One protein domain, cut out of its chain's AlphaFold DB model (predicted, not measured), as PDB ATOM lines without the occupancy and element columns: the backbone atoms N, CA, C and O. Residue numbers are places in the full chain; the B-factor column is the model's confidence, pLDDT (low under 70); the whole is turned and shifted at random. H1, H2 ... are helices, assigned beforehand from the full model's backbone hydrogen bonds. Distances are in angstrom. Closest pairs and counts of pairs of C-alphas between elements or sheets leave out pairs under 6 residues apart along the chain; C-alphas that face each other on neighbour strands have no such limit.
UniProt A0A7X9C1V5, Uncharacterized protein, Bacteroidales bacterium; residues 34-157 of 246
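What this domain is: This is residues 34 to 157 of the 246 residues of an uncharacterized protein of Bacteroidales bacterium (UniProt A0A7X9C1V5). Three long helices, H1, H2 and H4, stand side by side in a somewhat splayed up-and-down bundle, each running against the one before it in the chain, with their centres at the corners of a triangle. The short helix H3 packs on H2, on the side away from H1, and a long stretch with no named element, residues 107 to 129, leads from H3 back to the beginning of H4, while residues 61 to 66 stick out at one end. The printed part has 124 residues with four named helices in the order H1, H2, H3, H4 and no named strand; the class is all helix. The whole is compact, with a radius of gyration of the C-alphas of 15.1 A, yet elongated in outline, spanning 49 by 29 by 25 A.

Where its parts are: H1, the longest helix, holds residues 34 to 61 and measures 40.3 A from C-alpha 34 at (-36.036, 10.716, -24.789) to C-alpha 61 at (-3.904, -12.114, -33.232). H4, residues 130 to 155, measures 37.7 A and ends with C-alpha 155 at (-0.657, 5.991, -28.587). H2, residues 70 to 89, measures 28.5 A, and H3 holds residues 100 to 106.

How they stand to each other: H1 and H4 touch and run the same way at a shallow tilt of 32 degrees, only just short of steep; their closest C-alphas, those of Asn 45 and Met 142, are 5.6 A apart. H1 touches H2 with residues 49 to 59 alone, closest at the C-alphas of Asn 56 and Val 75, 6.3 A apart. These two form a helical hairpin, running opposite ways at a steep tilt of 39 degrees. H2 is the hub, touching the three other helices. It touches H4 at a shallow tilt of 15 degrees, opposite ways, with the closest C-alphas, those of Ala 71 and Tyr 152, 4.8 A apart. With residues 77 to 84 alone H2 touches H3, opposite ways at a steep tilt of 46 degrees; the closest C-alphas are those of Glu 77 and Leu 106, 6.3 A apart. H3 and H4 are near each other, and H1 and H3 are apart. The helix packing is part aligned, part crossed. In H1, H3 and H4 every O i to N i+4 pair is within hydrogen-bond range, in H2 14 of 16.

The domain as a whole: The two C-alphas farthest apart, those of Asn 64 and Ser 127, are 49.2 A apart. The printed part has no cut. The links H1 to H2 and H2 to H3 are short, and the link H3 to H4, with 23 residues, is long. The mean pLDDT of the printed part is 71.8; 43 residues are under 70, among them residues 57 to 66, 108 to 126 and 152 to 157.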
ATOM      1  N   SER A  34     -36.825  11.683 -25.547       65.88
ATOM      2  CA  SER A  34     -36.036  10.716 -24.789       65.88
ATOM      3  C   SER A  34     -35.768   9.434 -25.578       65.88
ATOM      4  O   SER A  34     -34.641   8.958 -25.589       65.88
ATOM      5  N   GLU A  35     -36.766   8.901 -26.287       76.00
ATOM      6  CA  GLU A  35     -36.610   7.698 -27.116       76.00
ATOM      7  C   GLU A  35     -35.672   7.960 -28.290       76.00
ATOM      8  O   GLU A  35     -34.774   7.168 -28.553       76.00
ATOM      9  N   ARG A  36     -35.804   9.119 -28.946       73.00
ATOM     10  CA  ARG A  36     -34.911   9.504 -30.051       73.00
ATOM     11  C   ARG A  36     -33.464   9.676 -29.593       73.00
ATOM     12  O   ARG A  36     -32.552   9.303 -30.324       73.00
ATOM     13  N   LEU A  37     -33.257  10.247 -28.405       70.38
ATOM     14  CA  LEU A  37     -31.933  10.374 -27.795       70.38
ATOM     15  C   LEU A  37     -31.350   9.007 -27.442       70.38
ATOM     16  O   LEU A  37     -30.189   8.763 -27.752       70.38
ATOM     17  N   ILE A  38     -32.151   8.116 -26.854       74.12
ATOM     18  CA  ILE A  38     -31.740   6.741 -26.555       74.12
ATOM     19  C   ILE A  38     -31.314   6.030 -27.843       74.12
ATOM     20  O   ILE A  38     -30.190   5.557 -27.907       74.12
ATOM     21  N   THR A  39     -32.128   6.065 -28.903       74.31
ATOM     22  CA  THR A  39     -31.783   5.436 -30.191       74.31
ATOM     23  C   THR A  39     -30.506   6.007 -30.812       74.31
ATOM     24  O   THR A  39     -29.714   5.264 -31.387       74.31
ATOM     25  N   ALA A  40     -30.286   7.322 -30.725       69.81
ATOM     26  CA  ALA A  40     -29.059   7.930 -31.235       69.81
ATOM     27  C   ALA A  40     -27.826   7.480 -30.436       69.81
ATOM     28  O   ALA A  40     -26.797   7.164 -31.026       69.81
ATOM     29  N   LEU A  41     -27.938   7.419 -29.105       75.19
ATOM     30  CA  LEU A  41     -26.862   6.940 -28.238       75.19
ATOM     31  C   LEU A  41     -26.586   5.444 -28.443       75.19
ATOM     32  O   LEU A  41     -25.422   5.060 -28.471       75.19
ATOM     33  N   ASP A  42     -27.622   4.628 -28.655       80.25
ATOM     34  CA  ASP A  42     -27.493   3.202 -28.994       80.25
ATOM     35  C   ASP A  42     -26.638   3.014 -30.240       80.25
ATOM     36  O   ASP A  42     -25.684   2.240 -30.240       80.25
ATOM     37  N   PHE A  43     -26.952   3.772 -31.291       73.69
ATOM     38  CA  PHE A  43     -26.229   3.704 -32.552       73.69
ATOM     39  C   PHE A  43     -24.748   4.085 -32.394       73.69
ATOM     40  O   PHE A  43     -23.866   3.385 -32.898       73.69
ATOM     41  N   GLU A  44     -24.455   5.172 -31.674       76.06
ATOM     42  CA  GLU A  44     -23.073   5.601 -31.429       76.06
ATOM     43  C   GLU A  44     -22.302   4.588 -30.567       76.06
ATOM     44  O   GLU A  44     -21.162   4.236 -30.893       76.06
ATOM     45  N   ASN A  45     -22.926   4.054 -29.513       78.44
ATOM     46  CA  ASN A  45     -22.320   3.038 -28.651       78.44
ATOM     47  C   ASN A  45     -22.087   1.717 -29.393       78.44
ATOM     48  O   ASN A  45     -21.038   1.095 -29.206       78.44
ATOM     49  N   GLU A  46     -23.001   1.296 -30.270       81.19
ATOM     50  CA  GLU A  46     -22.842   0.096 -31.097       81.19
ATOM     51  C   GLU A  46     -21.680   0.248 -32.091       81.19
ATOM     52  O   GLU A  46     -20.845  -0.657 -32.230       81.19
ATOM     53  N   ASN A  47     -21.577   1.408 -32.748       75.12
ATOM     54  CA  ASN A  47     -20.470   1.719 -33.651       75.12
ATOM     55  C   ASN A  47     -19.126   1.680 -32.907       75.12
ATOM     56  O   ASN A  47     -18.188   0.993 -33.320       75.12
ATOM     57  N   LEU A  48     -19.047   2.352 -31.761       77.00
ATOM     58  CA  LEU A  48     -17.844   2.402 -30.936       77.00
ATOM     59  C   LEU A  48     -17.452   1.025 -30.383       77.00
ATOM     60  O   LEU A  48     -16.287   0.629 -30.449       77.00
ATOM     61  N   THR A  49     -18.437   0.255 -29.921       84.50
ATOM     62  CA  THR A  49     -18.275  -1.141 -29.494       84.50
ATOM     63  C   THR A  49     -17.705  -2.000 -30.615       84.50
ATOM     64  O   THR A  49     -16.804  -2.811 -30.391       84.50
ATOM     65  N   THR A  50     -18.214  -1.833 -31.835       77.88
ATOM     66  CA  THR A  50     -17.734  -2.565 -33.010       77.88
ATOM     67  C   THR A  50     -16.271  -2.236 -33.297       77.88
ATOM     68  O   THR A  50     -15.465  -3.150 -33.467       77.88
ATOM     69  N   GLN A  51     -15.895  -0.955 -33.264       74.56
ATOM     70  CA  GLN A  51     -14.509  -0.534 -33.479       74.56
ATOM     71  C   GLN A  51     -13.557  -1.081 -32.408       74.56
ATOM     72  O   GLN A  51     -12.508  -1.628 -32.741       74.56
ATOM     73  N   LEU A  52     -13.935  -1.003 -31.130       78.50
ATOM     74  CA  LEU A  52     -13.130  -1.534 -30.026       78.50
ATOM     75  C   LEU A  52     -12.983  -3.059 -30.086       78.50
ATOM     76  O   LEU A  52     -11.907  -3.580 -29.798       78.50
ATOM     77  N   LYS A  53     -14.020  -3.790 -30.517       76.94
ATOM     78  CA  LYS A  53     -13.933  -5.243 -30.753       76.94
ATOM     79  C   LYS A  53     -12.978  -5.589 -31.891       76.94
ATOM     80  O   LYS A  53     -12.214  -6.540 -31.747       76.94
ATOM     81  N   ILE A  54     -13.002  -4.825 -32.987       70.88
ATOM     82  CA  ILE A  54     -12.055  -4.993 -34.098       70.88
ATOM     83  C   ILE A  54     -10.629  -4.789 -33.585       70.88
ATOM     84  O   ILE A  54      -9.805  -5.687 -33.739       70.88
ATOM     85  N   ILE A  55     -10.369  -3.681 -32.882       70.31
ATOM     86  CA  ILE A  55      -9.063  -3.394 -32.271       70.31
ATOM     87  C   ILE A  55      -8.631  -4.540 -31.349       70.31
ATOM     88  O   ILE A  55      -7.529  -5.063 -31.493       70.31
ATOM     89  N   ASN A  56      -9.504  -4.975 -30.436       72.94
ATOM     90  CA  ASN A  56      -9.202  -6.069 -29.515       72.94
ATOM     91  C   ASN A  56      -8.857  -7.367 -30.254       72.94
ATOM     92  O   ASN A  56      -7.912  -8.044 -29.866       72.94
ATOM     93  N   SER A  57      -9.609  -7.708 -31.306       62.66
ATOM     94  CA  SER A  57      -9.332  -8.902 -32.104       62.66
ATOM     95  C   SER A  57      -7.975  -8.803 -32.796       62.66
ATOM     96  O   SER A  57      -7.182  -9.731 -32.688       62.66
ATOM     97  N   THR A  58      -7.650  -7.660 -33.404       60.38
ATOM     98  CA  THR A  58      -6.342  -7.440 -34.027       60.38
ATOM     99  C   THR A  58      -5.212  -7.624 -33.014       60.38
ATOM    100  O   THR A  58      -4.276  -8.370 -33.281       60.38
ATOM    101  N   LEU A  59      -5.334  -7.026 -31.824       64.81
ATOM    102  CA  LEU A  59      -4.326  -7.143 -30.764       64.81
ATOM    103  C   LEU A  59      -4.198  -8.562 -30.185       64.81
ATOM    104  O   LEU A  59      -3.172  -8.895 -29.602       64.81
ATOM    105  N   GLU A  60      -5.237  -9.395 -30.275       63.47
ATOM    106  CA  GLU A  60      -5.179 -10.797 -29.840       63.47
ATOM    107  C   GLU A  60      -4.481 -11.706 -30.860       63.47
ATOM    108  O   GLU A  60      -3.893 -12.713 -30.462       63.47
ATOM    109  N   TYR A  61      -4.541 -11.360 -32.148       51.91
ATOM    110  CA  TYR A  61      -3.904 -12.114 -33.232       51.91
ATOM    111  C   TYR A  61      -2.462 -11.690 -33.519       51.91
ATOM    112  O   TYR A  61      -1.727 -12.441 -34.165       51.91
ATOM    113  N   ASP A  62      -2.061 -10.515 -33.052       54.69
ATOM    114  CA  ASP A  62      -0.709 -10.005 -33.205       54.69
ATOM    115  C   ASP A  62       0.210 -10.547 -32.090       54.69
ATOM    116  O   ASP A  62       0.014 -10.308 -30.895       54.69
ATOM    117  N   TYR A  63       1.208 -11.339 -32.492       44.66
ATOM    118  CA  TYR A  63       2.125 -12.037 -31.586       44.66
ATOM    119  C   TYR A  63       3.180 -11.118 -30.959       44.66
ATOM    120  O   TYR A  63       3.811 -11.529 -29.982       44.66
ATOM    121  N   ASN A  64       3.353  -9.903 -31.481       53.12
ATOM    122  CA  ASN A  64       4.385  -8.967 -31.040       53.12
ATOM    123  C   ASN A  64       3.844  -7.823 -30.169       53.12
ATOM    124  O   ASN A  64       4.611  -6.978 -29.711       53.12
ATOM    125  N   VAL A  65       2.535  -7.799 -29.897       62.34
ATOM    126  CA  VAL A  65       1.921  -6.769 -29.051       62.34
ATOM    127  C   VAL A  65       2.463  -6.835 -27.626       62.34
ATOM    128  O   VAL A  65       2.363  -7.862 -26.947       62.34
ATOM    129  N   ASP A  66       2.952  -5.695 -27.141       67.56
ATOM    130  CA  ASP A  66       3.257  -5.494 -25.730       67.56
ATOM    131  C   ASP A  66       1.960  -5.483 -24.905       67.56
ATOM    132  O   ASP A  66       1.187  -4.520 -24.904       67.56
ATOM    133  N   LYS A  67       1.721  -6.582 -24.187       75.19
ATOM    134  CA  LYS A  67       0.529  -6.787 -23.350       75.19
ATOM    135  C   LYS A  67       0.560  -5.998 -22.043       75.19
ATOM    136  O   LYS A  67      -0.445  -5.973 -21.334       75.19
ATOM    137  N   GLU A  68       1.690  -5.386 -21.711       77.31
ATOM    138  CA  GLU A  68       1.819  -4.496 -20.560       77.31
ATOM    139  C   GLU A  68       1.640  -3.024 -20.959       77.31
ATOM    140  O   GLU A  68       1.501  -2.173 -20.079       77.31
ATOM    141  N   SER A  69       1.569  -2.730 -22.265       69.88
ATOM    142  CA  SER A  69       1.359  -1.375 -22.771       69.88
ATOM    143  C   SER A  69       0.021  -0.780 -22.324       69.88
ATOM    144  O   SER A  69      -1.014  -1.451 -22.235       69.88
ATOM    145  N   ASP A  70       0.037   0.529 -22.091       69.62
ATOM    146  CA  ASP A  70      -1.127   1.303 -21.670       69.62
ATOM    147  C   ASP A  70      -2.275   1.248 -22.699       69.62
ATOM    148  O   ASP A  70      -3.438   1.101 -22.310       69.62
ATOM    149  N   ALA A  71      -1.965   1.262 -24.000       67.94
ATOM    150  CA  ALA A  71      -2.918   1.026 -25.082       67.94
ATOM    151  C   ALA A  71      -3.586  -0.355 -25.003       67.94
ATOM    152  O   ALA A  71      -4.813  -0.446 -25.103       67.94
ATOM    153  N   TYR A  72      -2.812  -1.432 -24.815       76.19
ATOM    154  CA  TYR A  72      -3.363  -2.787 -24.710       76.19
ATOM    155  C   TYR A  72      -4.266  -2.928 -23.482       76.19
ATOM    156  O   TYR A  72      -5.393  -3.424 -23.581       76.19
ATOM    157  N   LEU A  73      -3.795  -2.445 -22.329       79.12
ATOM    158  CA  LEU A  73      -4.565  -2.442 -21.089       79.12
ATOM    159  C   LEU A  73      -5.857  -1.628 -21.244       79.12
ATOM    160  O   LEU A  73      -6.922  -2.121 -20.878       79.12
ATOM    161  N   GLY A  74      -5.801  -0.457 -21.887       78.19
ATOM    162  CA  GLY A  74      -6.976   0.371 -22.180       78.19
ATOM    163  C   GLY A  74      -8.019  -0.334 -23.056       78.19
ATOM    164  O   GLY A  74      -9.225  -0.222 -22.815       78.19
ATOM    165  N   VAL A  75      -7.586  -1.139 -24.032       78.94
ATOM    166  CA  VAL A  75      -8.504  -1.966 -24.832       78.94
ATOM    167  C   VAL A  75      -9.145  -3.064 -23.975       78.94
ATOM    168  O   VAL A  75     -10.357  -3.276 -24.069       78.94
ATOM    169  N   LYS A  76      -8.402  -3.724 -23.075       85.25
ATOM    170  CA  LYS A  76      -8.971  -4.733 -22.154       85.25
ATOM    171  C   LYS A  76      -9.922  -4.135 -21.113       85.25
ATOM    172  O   LYS A  76     -10.941  -4.757 -20.788       85.25
ATOM    173  N   GLU A  77      -9.646  -2.926 -20.638       86.00
ATOM    174  CA  GLU A  77     -10.555  -2.138 -19.800       86.00
ATOM    175  C   GLU A  77     -11.863  -1.855 -20.551       86.00
ATOM    176  O   GLU A  77     -12.947  -2.114 -20.023       86.00
ATOM    177  N   SER A  78     -11.779  -1.447 -21.825       85.75
ATOM    178  CA  SER A  78     -12.963  -1.188 -22.654       85.75
ATOM    179  C   SER A  78     -13.852  -2.430 -22.801       85.75
ATOM    180  O   SER A  78     -15.070  -2.338 -22.656       85.75
ATOM    181  N   MET A  79     -13.261  -3.622 -22.969       88.38
ATOM    182  CA  MET A  79     -14.003  -4.889 -23.027       88.38
ATOM    183  C   MET A  79     -14.759  -5.190 -21.731       88.38
ATOM    184  O   MET A  79     -15.842  -5.781 -21.749       88.38
ATOM    185  N   SER A  80     -14.193  -4.808 -20.590       88.44
ATOM    186  CA  SER A  80     -14.824  -4.997 -19.284       88.44
ATOM    187  C   SER A  80     -15.941  -3.979 -19.046       88.44
ATOM    188  O   SER A  80     -17.000  -4.368 -18.556       88.44
ATOM    189  N   LEU A  81     -15.763  -2.732 -19.490       87.81
ATOM    190  CA  LEU A  81     -16.812  -1.711 -19.477       87.81
ATOM    191  C   LEU A  81     -17.991  -2.066 -20.383       87.81
ATOM    192  O   LEU A  81     -19.126  -2.028 -19.922       87.81
ATOM    193  N   MET A  82     -17.745  -2.496 -21.623       90.00
ATOM    194  CA  MET A  82     -18.814  -2.927 -22.537       90.00
ATOM    195  C   MET A  82     -19.655  -4.058 -21.926       90.00
ATOM    196  O   MET A  82     -20.879  -4.063 -22.021       90.00
ATOM    197  N   ARG A  83     -19.017  -5.013 -21.232       88.94
ATOM    198  CA  ARG A  83     -19.737  -6.077 -20.510       88.94
ATOM    199  C   ARG A  83     -20.556  -5.555 -19.334       88.94
ATOM    200  O   ARG A  83     -21.592  -6.139 -19.036       88.94
ATOM    201  N   TYR A  84     -20.092  -4.509 -18.656       89.38
ATOM    202  CA  TYR A  84     -20.830  -3.878 -17.568       89.38
ATOM    203  C   TYR A  84     -22.079  -3.159 -18.087       89.38
ATOM    204  O   TYR A  84     -23.171  -3.443 -17.603       89.38
ATOM    205  N   TYR A  85     -21.945  -2.312 -19.110       88.88
ATOM    206  CA  TYR A  85     -23.069  -1.560 -19.679       88.88
ATOM    207  C   TYR A  85     -24.130  -2.459 -20.321       88.88
ATOM    208  O   TYR A  85     -25.321  -2.260 -20.083       88.88
ATOM    209  N   LYS A  86     -23.713  -3.532 -21.007       86.62
ATOM    210  CA  LYS A  86     -24.628  -4.502 -21.626       86.62
ATOM    211  C   LYS A  86     -25.662  -5.096 -20.654       86.62
ATOM    212  O   LYS A  86     -26.781  -5.405 -21.052       86.62
ATOM    213  N   LYS A  87     -25.331  -5.220 -19.362       85.44
ATOM    214  CA  LYS A  87     -26.263  -5.719 -18.332       85.44
ATOM    215  C   LYS A  87     -27.514  -4.851 -18.171       85.44
ATOM    216  O   LYS A  87     -28.563  -5.370 -17.792       85.44
ATOM    217  N   PHE A  88     -27.391  -3.554 -18.445       83.94
ATOM    218  CA  PHE A  88     -28.476  -2.580 -18.342       83.94
ATOM    219  C   PHE A  88     -29.262  -2.448 -19.653       83.94
ATOM    220  O   PHE A  88     -30.434  -2.086 -19.617       83.94
ATOM    221  N   GLU A  89     -28.653  -2.780 -20.797       72.56
ATOM    222  CA  GLU A  89     -29.331  -2.832 -22.101       72.56
ATOM    223  C   GLU A  89     -30.223  -4.065 -22.243       72.56
ATOM    224  O   GLU A  89     -31.381  -3.957 -22.638       72.56
ATOM    225  N   ASP A  90     -29.708  -5.231 -21.843       64.69
ATOM    226  CA  ASP A  90     -30.435  -6.503 -21.906       64.69
ATOM    227  C   ASP A  90     -31.502  -6.625 -20.790       64.69
ATOM    228  O   ASP A  90     -32.160  -7.658 -20.657       64.69
ATOM    229  N   GLY A  91     -31.656  -5.593 -19.949       62.34
ATOM    230  CA  GLY A  91     -32.605  -5.556 -18.829       62.34
ATOM    231  C   GLY A  91     -32.325  -6.582 -17.725       62.34
ATOM    232  O   GLY A  91     -33.203  -6.860 -16.908       62.34
ATOM    233  N   VAL A  92     -31.123  -7.169 -17.700       59.88
ATOM    234  CA  VAL A  92     -30.720  -8.203 -16.731       59.88
ATOM    235  C   VAL A  92     -30.545  -7.606 -15.328       59.88
ATOM    236  O   VAL A  92     -30.778  -8.294 -14.334       59.88
ATOM    237  N   GLU A  93     -30.189  -6.323 -15.233       73.12
ATOM    238  CA  GLU A  93     -30.127  -5.550 -13.987       73.12
ATOM    239  C   GLU A  93     -31.016  -4.289 -14.063       73.12
ATOM    240  O   GLU A  93     -31.222  -3.713 -15.132       73.12
ATOM    241  N   ALA A  94     -31.550  -3.838 -12.920       75.31
ATOM    242  CA  ALA A  94     -32.310  -2.588 -12.835       75.31
ATOM    243  C   ALA A  94     -31.383  -1.366 -12.966       75.31
ATOM    244  O   ALA A  94     -30.293  -1.361 -12.395       75.31
ATOM    245  N   LEU A  95     -31.841  -0.301 -13.643       79.81
ATOM    246  CA  LEU A  95     -31.072   0.945 -13.839       79.81
ATOM    247  C   LEU A  95     -30.622   1.592 -12.513       79.81
ATOM    248  O   LEU A  95     -29.608   2.280 -12.479       79.81
ATOM    249  N   ASP A  96     -31.338   1.328 -11.418       73.94
ATOM    250  CA  ASP A  96     -31.014   1.805 -10.064       73.94
ATOM    251  C   ASP A  96     -29.723   1.200  -9.490       73.94
ATOM    252  O   ASP A  96     -29.148   1.746  -8.552       73.94
ATOM    253  N   ASN A  97     -29.246   0.089 -10.057       82.00
ATOM    254  CA  ASN A  97     -28.002  -0.562  -9.641       82.00
ATOM    255  C   ASN A  97     -26.766  -0.002 -10.366       82.00
ATOM    256  O   ASN A  97     -25.642  -0.425 -10.082       82.00
ATOM    257  N   PHE A  98     -26.947   0.924 -11.313       83.81
ATOM    258  CA  PHE A  98     -25.828   1.566 -11.991       83.81
ATOM    259  C   PHE A  98     -25.001   2.402 -11.004       83.81
ATOM    260  O   PHE A  98     -25.532   3.178 -10.212       83.81
ATOM    261  N   SER A  99     -23.677   2.264 -11.073       80.75
ATOM    262  CA  SER A  99     -22.748   2.948 -10.179       80.75
ATOM    263  C   SER A  99     -21.505   3.400 -10.932       80.75
ATOM    264  O   SER A  99     -20.780   2.597 -11.524       80.75
ATOM    265  N   ILE A 100     -21.214   4.697 -10.840       78.12
ATOM    266  CA  ILE A 100     -19.994   5.278 -11.402       78.12
ATOM    267  C   ILE A 100     -18.734   4.716 -10.733       78.12
ATOM    268  O   ILE A 100     -17.714   4.549 -11.393       78.12
ATOM    269  N   ASP A 101     -18.811   4.349  -9.452       79.00
ATOM    270  CA  ASP A 101     -17.688   3.740  -8.736       79.00
ATOM    271  C   ASP A 101     -17.352   2.360  -9.318       79.00
ATOM    272  O   ASP A 101     -16.183   1.989  -9.418       79.00
ATOM    273  N   SER A 102     -18.367   1.621  -9.785       84.00
ATOM    274  CA  SER A 102     -18.154   0.352 -10.495       84.00
ATOM    275  C   SER A 102     -17.454   0.573 -11.837       84.00
ATOM    276  O   SER A 102     -16.525  -0.160 -12.173       84.00
ATOM    277  N   VAL A 103     -17.841   1.615 -12.582       81.88
ATOM    278  CA  VAL A 103     -17.165   2.022 -13.825       81.88
ATOM    279  C   VAL A 103     -15.700   2.388 -13.550       81.88
ATOM    280  O   VAL A 103     -14.809   1.909 -14.246       81.88
ATOM    281  N   GLN A 104     -15.425   3.169 -12.501       77.56
ATOM    282  CA  GLN A 104     -14.064   3.572 -12.119       77.56
ATOM    283  C   GLN A 104     -13.183   2.382 -11.725       77.56
ATOM    284  O   GLN A 104     -12.032   2.297 -12.162       77.56
ATOM    285  N   ALA A 105     -13.731   1.440 -10.955       82.06
ATOM    286  CA  ALA A 105     -13.025   0.225 -10.569       82.06
ATOM    287  C   ALA A 105     -12.614  -0.612 -11.794       82.06
ATOM    288  O   ALA A 105     -11.501  -1.137 -11.838       82.06
ATOM    289  N   LEU A 106     -13.475  -0.689 -12.816       83.12
ATOM    290  CA  LEU A 106     -13.184  -1.391 -14.072       83.12
ATOM    291  C   LEU A 106     -12.099  -0.705 -14.915       83.12
ATOM    292  O   LEU A 106     -11.435  -1.377 -15.699       83.12
ATOM    293  N   MET A 107     -11.892   0.599 -14.731       74.88
ATOM    294  CA  MET A 107     -10.827   1.386 -15.371       74.88
ATOM    295  C   MET A 107      -9.529   1.432 -14.541       74.88
ATOM    296  O   MET A 107      -8.677   2.299 -14.745       74.88
ATOM    297  N   GLY A 108      -9.402   0.566 -13.529       68.50
ATOM    298  CA  GLY A 108      -8.186   0.434 -12.725       68.50
ATOM    299  C   GLY A 108      -7.811   1.677 -11.911       68.50
ATOM    300  O   GLY A 108      -6.640   1.835 -11.574       68.50
ATOM    301  N   ASN A 109      -8.760   2.578 -11.614       58.22
ATOM    302  CA  ASN A 109      -8.532   3.848 -10.904       58.22
ATOM    303  C   ASN A 109      -7.455   4.771 -11.524       58.22
ATOM    304  O   ASN A 109      -7.037   5.737 -10.888       58.22
ATOM    305  N   LYS A 110      -7.000   4.517 -12.761       54.34
ATOM    306  CA  LYS A 110      -5.904   5.264 -13.412       54.34
ATOM    307  C   LYS A 110      -6.355   6.524 -14.156       54.34
ATOM    308  O   LYS A 110      -5.533   7.234 -14.730       54.34
ATOM    309  N   THR A 111      -7.648   6.834 -14.151       48.62
ATOM    310  CA  THR A 111      -8.185   7.950 -14.935       48.62
ATOM    311  C   THR A 111      -8.545   9.130 -14.037       48.62
ATOM    312  O   THR A 111      -9.405   9.005 -13.171       48.62
ATOM    313  N   TYR A 112      -7.930  10.290 -14.308       50.56
ATOM    314  CA  TYR A 112      -8.327  11.629 -13.850       50.56
ATOM    315  C   TYR A 112      -9.796  11.924 -14.232       50.56
ATOM    316  O   TYR A 112     -10.082  12.560 -15.253       50.56
ATOM    317  N   ILE A 113     -10.742  11.413 -13.445       46.38
ATOM    318  CA  ILE A 113     -12.180  11.723 -13.496       46.38
ATOM    319  C   ILE A 113     -12.538  12.388 -12.165       46.38
ATOM    320  O   ILE A 113     -13.484  11.989 -11.491       46.38
ATOM    321  N   GLU A 114     -11.721  13.338 -11.711       47.62
ATOM    322  CA  GLU A 114     -11.959  13.911 -10.386       47.62
ATOM    323  C   GLU A 114     -12.966  15.060 -10.369       47.62
ATOM    324  O   GLU A 114     -13.662  15.155  -9.368       47.62
ATOM    325  N   ASP A 115     -13.240  15.790 -11.459       46.44
ATOM    326  CA  ASP A 115     -14.103  16.983 -11.308       46.44
ATOM    327  C   ASP A 115     -15.383  17.040 -12.163       46.44
ATOM    328  O   ASP A 115     -16.415  17.481 -11.665       46.44
ATOM    329  N   ILE A 116     -15.390  16.577 -13.420       44.22
ATOM    330  CA  ILE A 116     -16.515  16.891 -14.336       44.22
ATOM    331  C   ILE A 116     -17.739  15.980 -14.137       44.22
ATOM    332  O   ILE A 116     -18.872  16.444 -14.215       44.22
ATOM    333  N   LEU A 117     -17.536  14.685 -13.875       47.88
ATOM    334  CA  LEU A 117     -18.648  13.732 -13.740       47.88
ATOM    335  C   LEU A 117     -19.077  13.525 -12.280       47.88
ATOM    336  O   LEU A 117     -20.251  13.278 -12.014       47.88
ATOM    337  N   ARG A 118     -18.145  13.641 -11.326       50.53
ATOM    338  CA  ARG A 118     -18.344  13.163  -9.951       50.53
ATOM    339  C   ARG A 118     -19.299  14.012  -9.106       50.53
ATOM    340  O   ARG A 118     -19.995  13.439  -8.277       50.53
ATOM    341  N   ASN A 119     -19.371  15.332  -9.309       50.16
ATOM    342  CA  ASN A 119     -20.074  16.205  -8.355       50.16
ATOM    343  C   ASN A 119     -21.497  16.634  -8.762       50.16
ATOM    344  O   ASN A 119     -22.359  16.712  -7.888       50.16
ATOM    345  N   GLU A 120     -21.801  16.842 -10.048       50.50
ATOM    346  CA  GLU A 120     -23.124  17.376 -10.448       50.50
ATOM    347  C   GLU A 120     -23.965  16.443 -11.335       50.50
ATOM    348  O   GLU A 120     -25.190  16.499 -11.271       50.50
ATOM    349  N   PHE A 121     -23.351  15.552 -12.123       53.22
ATOM    350  CA  PHE A 121     -24.083  14.752 -13.120       53.22
ATOM    351  C   PHE A 121     -24.676  13.438 -12.574       53.22
ATOM    352  O   PHE A 121     -25.724  13.003 -13.046       53.22
ATOM    353  N   PHE A 122     -24.040  12.806 -11.578       56.16
ATOM    354  CA  PHE A 122     -24.438  11.481 -11.061       56.16
ATOM    355  C   PHE A 122     -24.956  11.476  -9.616       56.16
ATOM    356  O   PHE A 122     -25.518  10.473  -9.175       56.16
ATOM    357  N   SER A 123     -24.820  12.583  -8.880       58.75
ATOM    358  CA  SER A 123     -25.170  12.679  -7.453       58.75
ATOM    359  C   SER A 123     -26.672  12.519  -7.155       58.75
ATOM    360  O   SER A 123     -27.050  12.355  -5.999       58.75
ATOM    361  N   ASN A 124     -27.521  12.481  -8.189       60.72
ATOM    362  CA  ASN A 124     -28.980  12.406  -8.081       60.72
ATOM    363  C   ASN A 124     -29.627  11.332  -8.980       60.72
ATOM    364  O   ASN A 124     -30.800  11.439  -9.336       60.72
ATOM    365  N   LEU A 125     -28.907  10.256  -9.320       65.94
ATOM    366  CA  LEU A 125     -29.443   9.130 -10.111       65.94
ATOM    367  C   LEU A 125     -30.800   8.622  -9.592       65.94
ATOM    368  O   LEU A 125     -31.723   8.412 -10.373       65.94
ATOM    369  N   ASN A 126     -30.959   8.516  -8.271       68.75
ATOM    370  CA  ASN A 126     -32.193   8.033  -7.642       68.75
ATOM    371  C   ASN A 126     -33.400   8.973  -7.810       68.75
ATOM    372  O   ASN A 126     -34.530   8.514  -7.667       68.75
ATOM    373  N   SER A 127     -33.194  10.258  -8.121       72.75
ATOM    374  CA  SER A 127     -34.291  11.204  -8.379       72.75
ATOM    375  C   SER A 127     -34.740  11.253  -9.842       72.75
ATOM    376  O   SER A 127     -35.731  11.910 -10.144       72.75
ATOM    377  N   LEU A 128     -34.018  10.581 -10.744       73.69
ATOM    378  CA  LEU A 128     -34.324  10.551 -12.173       73.69
ATOM    379  C   LEU A 128     -35.379   9.488 -12.502       73.69
ATOM    380  O   LEU A 128     -35.452   8.431 -11.864       73.69
ATOM    381  N   ASN A 129     -36.171   9.738 -13.542       79.31
ATOM    382  CA  ASN A 129     -37.054   8.721 -14.107       79.31
ATOM    383  C   ASN A 129     -36.264   7.701 -14.957       79.31
ATOM    384  O   ASN A 129     -35.091   7.897 -15.271       79.31
ATOM    385  N   ASN A 130     -36.897   6.594 -15.352       80.25
ATOM    386  CA  ASN A 130     -36.207   5.517 -16.075       80.25
ATOM    387  C   ASN A 130     -35.650   5.949 -17.441       80.25
ATOM    388  O   ASN A 130     -34.588   5.475 -17.839       80.25
ATOM    389  N   SER A 131     -36.332   6.849 -18.153       76.25
ATOM    390  CA  SER A 131     -35.855   7.362 -19.441       76.25
ATOM    391  C   SER A 131     -34.609   8.227 -19.261       76.25
ATOM    392  O   SER A 131     -33.631   8.048 -19.980       76.25
ATOM    393  N   GLU A 132     -34.605   9.104 -18.259       75.94
ATOM    394  CA  GLU A 132     -33.449   9.929 -17.894       75.94
ATOM    395  C   GLU A 132     -32.264   9.071 -17.433       75.94
ATOM    396  O   GLU A 132     -31.140   9.296 -17.877       75.94
ATOM    397  N   LYS A 133     -32.511   8.043 -16.609       78.88
ATOM    398  CA  LYS A 133     -31.486   7.071 -16.190       78.88
ATOM    399  C   LYS A 133     -30.875   6.347 -17.384       78.88
ATOM    400  O   LYS A 133     -29.658   6.234 -17.465       78.88
ATOM    401  N   SER A 134     -31.706   5.890 -18.320       80.75
ATOM    402  CA  SER A 134     -31.243   5.199 -19.527       80.75
ATOM    403  C   SER A 134     -30.354   6.101 -20.389       80.75
ATOM    404  O   SER A 134     -29.252   5.704 -20.765       80.75
ATOM    405  N   ILE A 135     -30.773   7.354 -20.616       80.94
ATOM    406  CA  ILE A 135     -29.964   8.353 -21.332       80.94
ATOM    407  C   ILE A 135     -28.629   8.575 -20.622       80.94
ATOM    408  O   ILE A 135     -27.585   8.574 -21.268       80.94
ATOM    409  N   LEU A 136     -28.649   8.745 -19.299       79.31
ATOM    410  CA  LEU A 136     -27.451   8.991 -18.502       79.31
ATOM    411  C   LEU A 136     -26.460   7.821 -18.586       79.31
ATOM    412  O   LEU A 136     -25.266   8.039 -18.775       79.31
ATOM    413  N   ILE A 137     -26.953   6.587 -18.475       82.56
ATOM    414  CA  ILE A 137     -26.138   5.370 -18.552       82.56
ATOM    415  C   ILE A 137     -25.517   5.228 -19.946       82.56
ATOM    416  O   ILE A 137     -24.317   4.986 -20.050       82.56
ATOM    417  N   LYS A 138     -26.288   5.455 -21.013       80.94
ATOM    418  CA  LYS A 138     -25.789   5.366 -22.395       80.94
ATOM    419  C   LYS A 138     -24.817   6.486 -22.748       80.94
ATOM    420  O   LYS A 138     -23.813   6.249 -23.414       80.94
ATOM    421  N   LEU A 139     -25.068   7.696 -22.255       81.31
ATOM    422  CA  LEU A 139     -24.138   8.816 -22.386       81.31
ATOM    423  C   LEU A 139     -22.829   8.536 -21.637       81.31
ATOM    424  O   LEU A 139     -21.749   8.817 -22.154       81.31
ATOM    425  N   SER A 140     -22.925   7.960 -20.436       79.38
ATOM    426  CA  SER A 140     -21.775   7.508 -19.654       79.38
ATOM    427  C   SER A 140     -20.953   6.495 -20.450       79.38
ATOM    428  O   SER A 140     -19.760   6.707 -20.658       79.38
ATOM    429  N   GLU A 141     -21.592   5.441 -20.959       85.00
ATOM    430  CA  GLU A 141     -20.956   4.441 -21.819       85.00
ATOM    431  C   GLU A 141     -20.191   5.086 -22.977       85.00
ATOM    432  O   GLU A 141     -18.985   4.862 -23.110       85.00
ATOM    433  N   MET A 142     -20.855   5.960 -23.738       81.69
ATOM    434  CA  MET A 142     -20.258   6.664 -24.869       81.69
ATOM    435  C   MET A 142     -19.004   7.440 -24.454       81.69
ATOM    436  O   MET A 142     -17.951   7.301 -25.072       81.69
ATOM    437  N   ILE A 143     -19.090   8.245 -23.389       79.12
ATOM    438  CA  ILE A 143     -17.971   9.068 -22.903       79.12
ATOM    439  C   ILE A 143     -16.777   8.187 -22.516       79.12
ATOM    440  O   ILE A 143     -15.640   8.477 -22.900       79.12
ATOM    441  N   PHE A 144     -17.021   7.116 -21.761       79.81
ATOM    442  CA  PHE A 144     -15.958   6.258 -21.245       79.81
ATOM    443  C   PHE A 144     -15.299   5.419 -22.334       79.81
ATOM    444  O   PHE A 144     -14.067   5.390 -22.424       79.81
ATOM    445  N   LEU A 145     -16.095   4.782 -23.193       82.56
ATOM    446  CA  LEU A 145     -15.571   4.000 -24.306       82.56
ATOM    447  C   LEU A 145     -14.821   4.892 -25.301       82.56
ATOM    448  O   LEU A 145     -13.755   4.504 -25.777       82.56
ATOM    449  N   ASN A 146     -15.317   6.105 -25.574       76.56
ATOM    450  CA  ASN A 146     -14.701   6.977 -26.571       76.56
ATOM    451  C   ASN A 146     -13.365   7.517 -26.057       76.56
ATOM    452  O   ASN A 146     -12.402   7.622 -26.809       76.56
ATOM    453  N   ARG A 147     -13.245   7.765 -24.749       76.25
ATOM    454  CA  ARG A 147     -11.963   8.123 -24.131       76.25
ATOM    455  C   ARG A 147     -10.928   7.004 -24.248       76.25
ATOM    456  O   ARG A 147      -9.778   7.287 -24.569       76.25
ATOM    457  N   LEU A 148     -11.316   5.753 -24.003       75.56
ATOM    458  CA  LEU A 148     -10.411   4.609 -24.150       75.56
ATOM    459  C   LEU A 148     -10.019   4.385 -25.613       75.56
ATOM    460  O   LEU A 148      -8.845   4.165 -25.909       75.56
ATOM    461  N   TYR A 149     -10.976   4.527 -26.530       75.75
ATOM    462  CA  TYR A 149     -10.718   4.517 -27.965       75.75
ATOM    463  C   TYR A 149      -9.744   5.630 -28.376       75.75
ATOM    464  O   TYR A 149      -8.792   5.373 -29.108       75.75
ATOM    465  N   HIS A 150      -9.926   6.851 -27.865       71.69
ATOM    466  CA  HIS A 150      -9.017   7.967 -28.104       71.69
ATOM    467  C   HIS A 150      -7.624   7.726 -27.526       71.69
ATOM    468  O   HIS A 150      -6.660   7.976 -28.232       71.69
ATOM    469  N   ARG A 151      -7.500   7.182 -26.310       72.38
ATOM    470  CA  ARG A 151      -6.202   6.810 -25.720       72.38
ATOM    471  C   ARG A 151      -5.460   5.803 -26.596       72.38
ATOM    472  O   ARG A 151      -4.306   6.027 -26.945       72.38
ATOM    473  N   TYR A 152      -6.152   4.740 -27.019       67.62
ATOM    474  CA  TYR A 152      -5.604   3.785 -27.981       67.62
ATOM    475  C   TYR A 152      -5.175   4.498 -29.266       67.62
ATOM    476  O   TYR A 152      -4.067   4.291 -29.755       67.62
ATOM    477  N   ARG A 153      -6.031   5.376 -29.796       64.19
ATOM    478  CA  ARG A 153      -5.742   6.138 -31.005       64.19
ATOM    479  C   ARG A 153      -4.613   7.134 -30.852       64.19
ATOM    480  O   ARG A 153      -3.995   7.378 -31.862       64.19
ATOM    481  N   GLU A 154      -4.366   7.739 -29.701       63.03
ATOM    482  CA  GLU A 154      -3.259   8.677 -29.500       63.03
ATOM    483  C   GLU A 154      -1.931   7.918 -29.472       63.03
ATOM    484  O   GLU A 154      -1.032   8.244 -30.244       63.03
ATOM    485  N   GLU A 155      -1.851   6.843 -28.686       58.09
ATOM    486  CA  GLU A 155      -0.657   5.991 -28.587       58.09
ATOM    487  C   GLU A 155      -0.346   5.253 -29.900       58.09
ATOM    488  O   GLU A 155       0.816   5.025 -30.225       58.09
ATOM    489  N   ASN A 156      -1.378   4.932 -30.687       51.66
ATOM    490  CA  ASN A 156      -1.257   4.259 -31.984       51.66
ATOM    491  C   ASN A 156      -1.575   5.197 -33.163       51.66
ATOM    492  O   ASN A 156      -1.783   4.742 -34.294       51.66
ATOM    493  N   SER A 157      -1.647   6.515 -32.925       43.38
ATOM    494  CA  SER A 157      -1.823   7.489 -34.007       43.38
ATOM    495  C   SER A 157      -0.505   7.637 -34.729       43.38
ATOM    496  O   SER A 157       0.530   7.931 -34.141       43.38
TER     497      SER A 157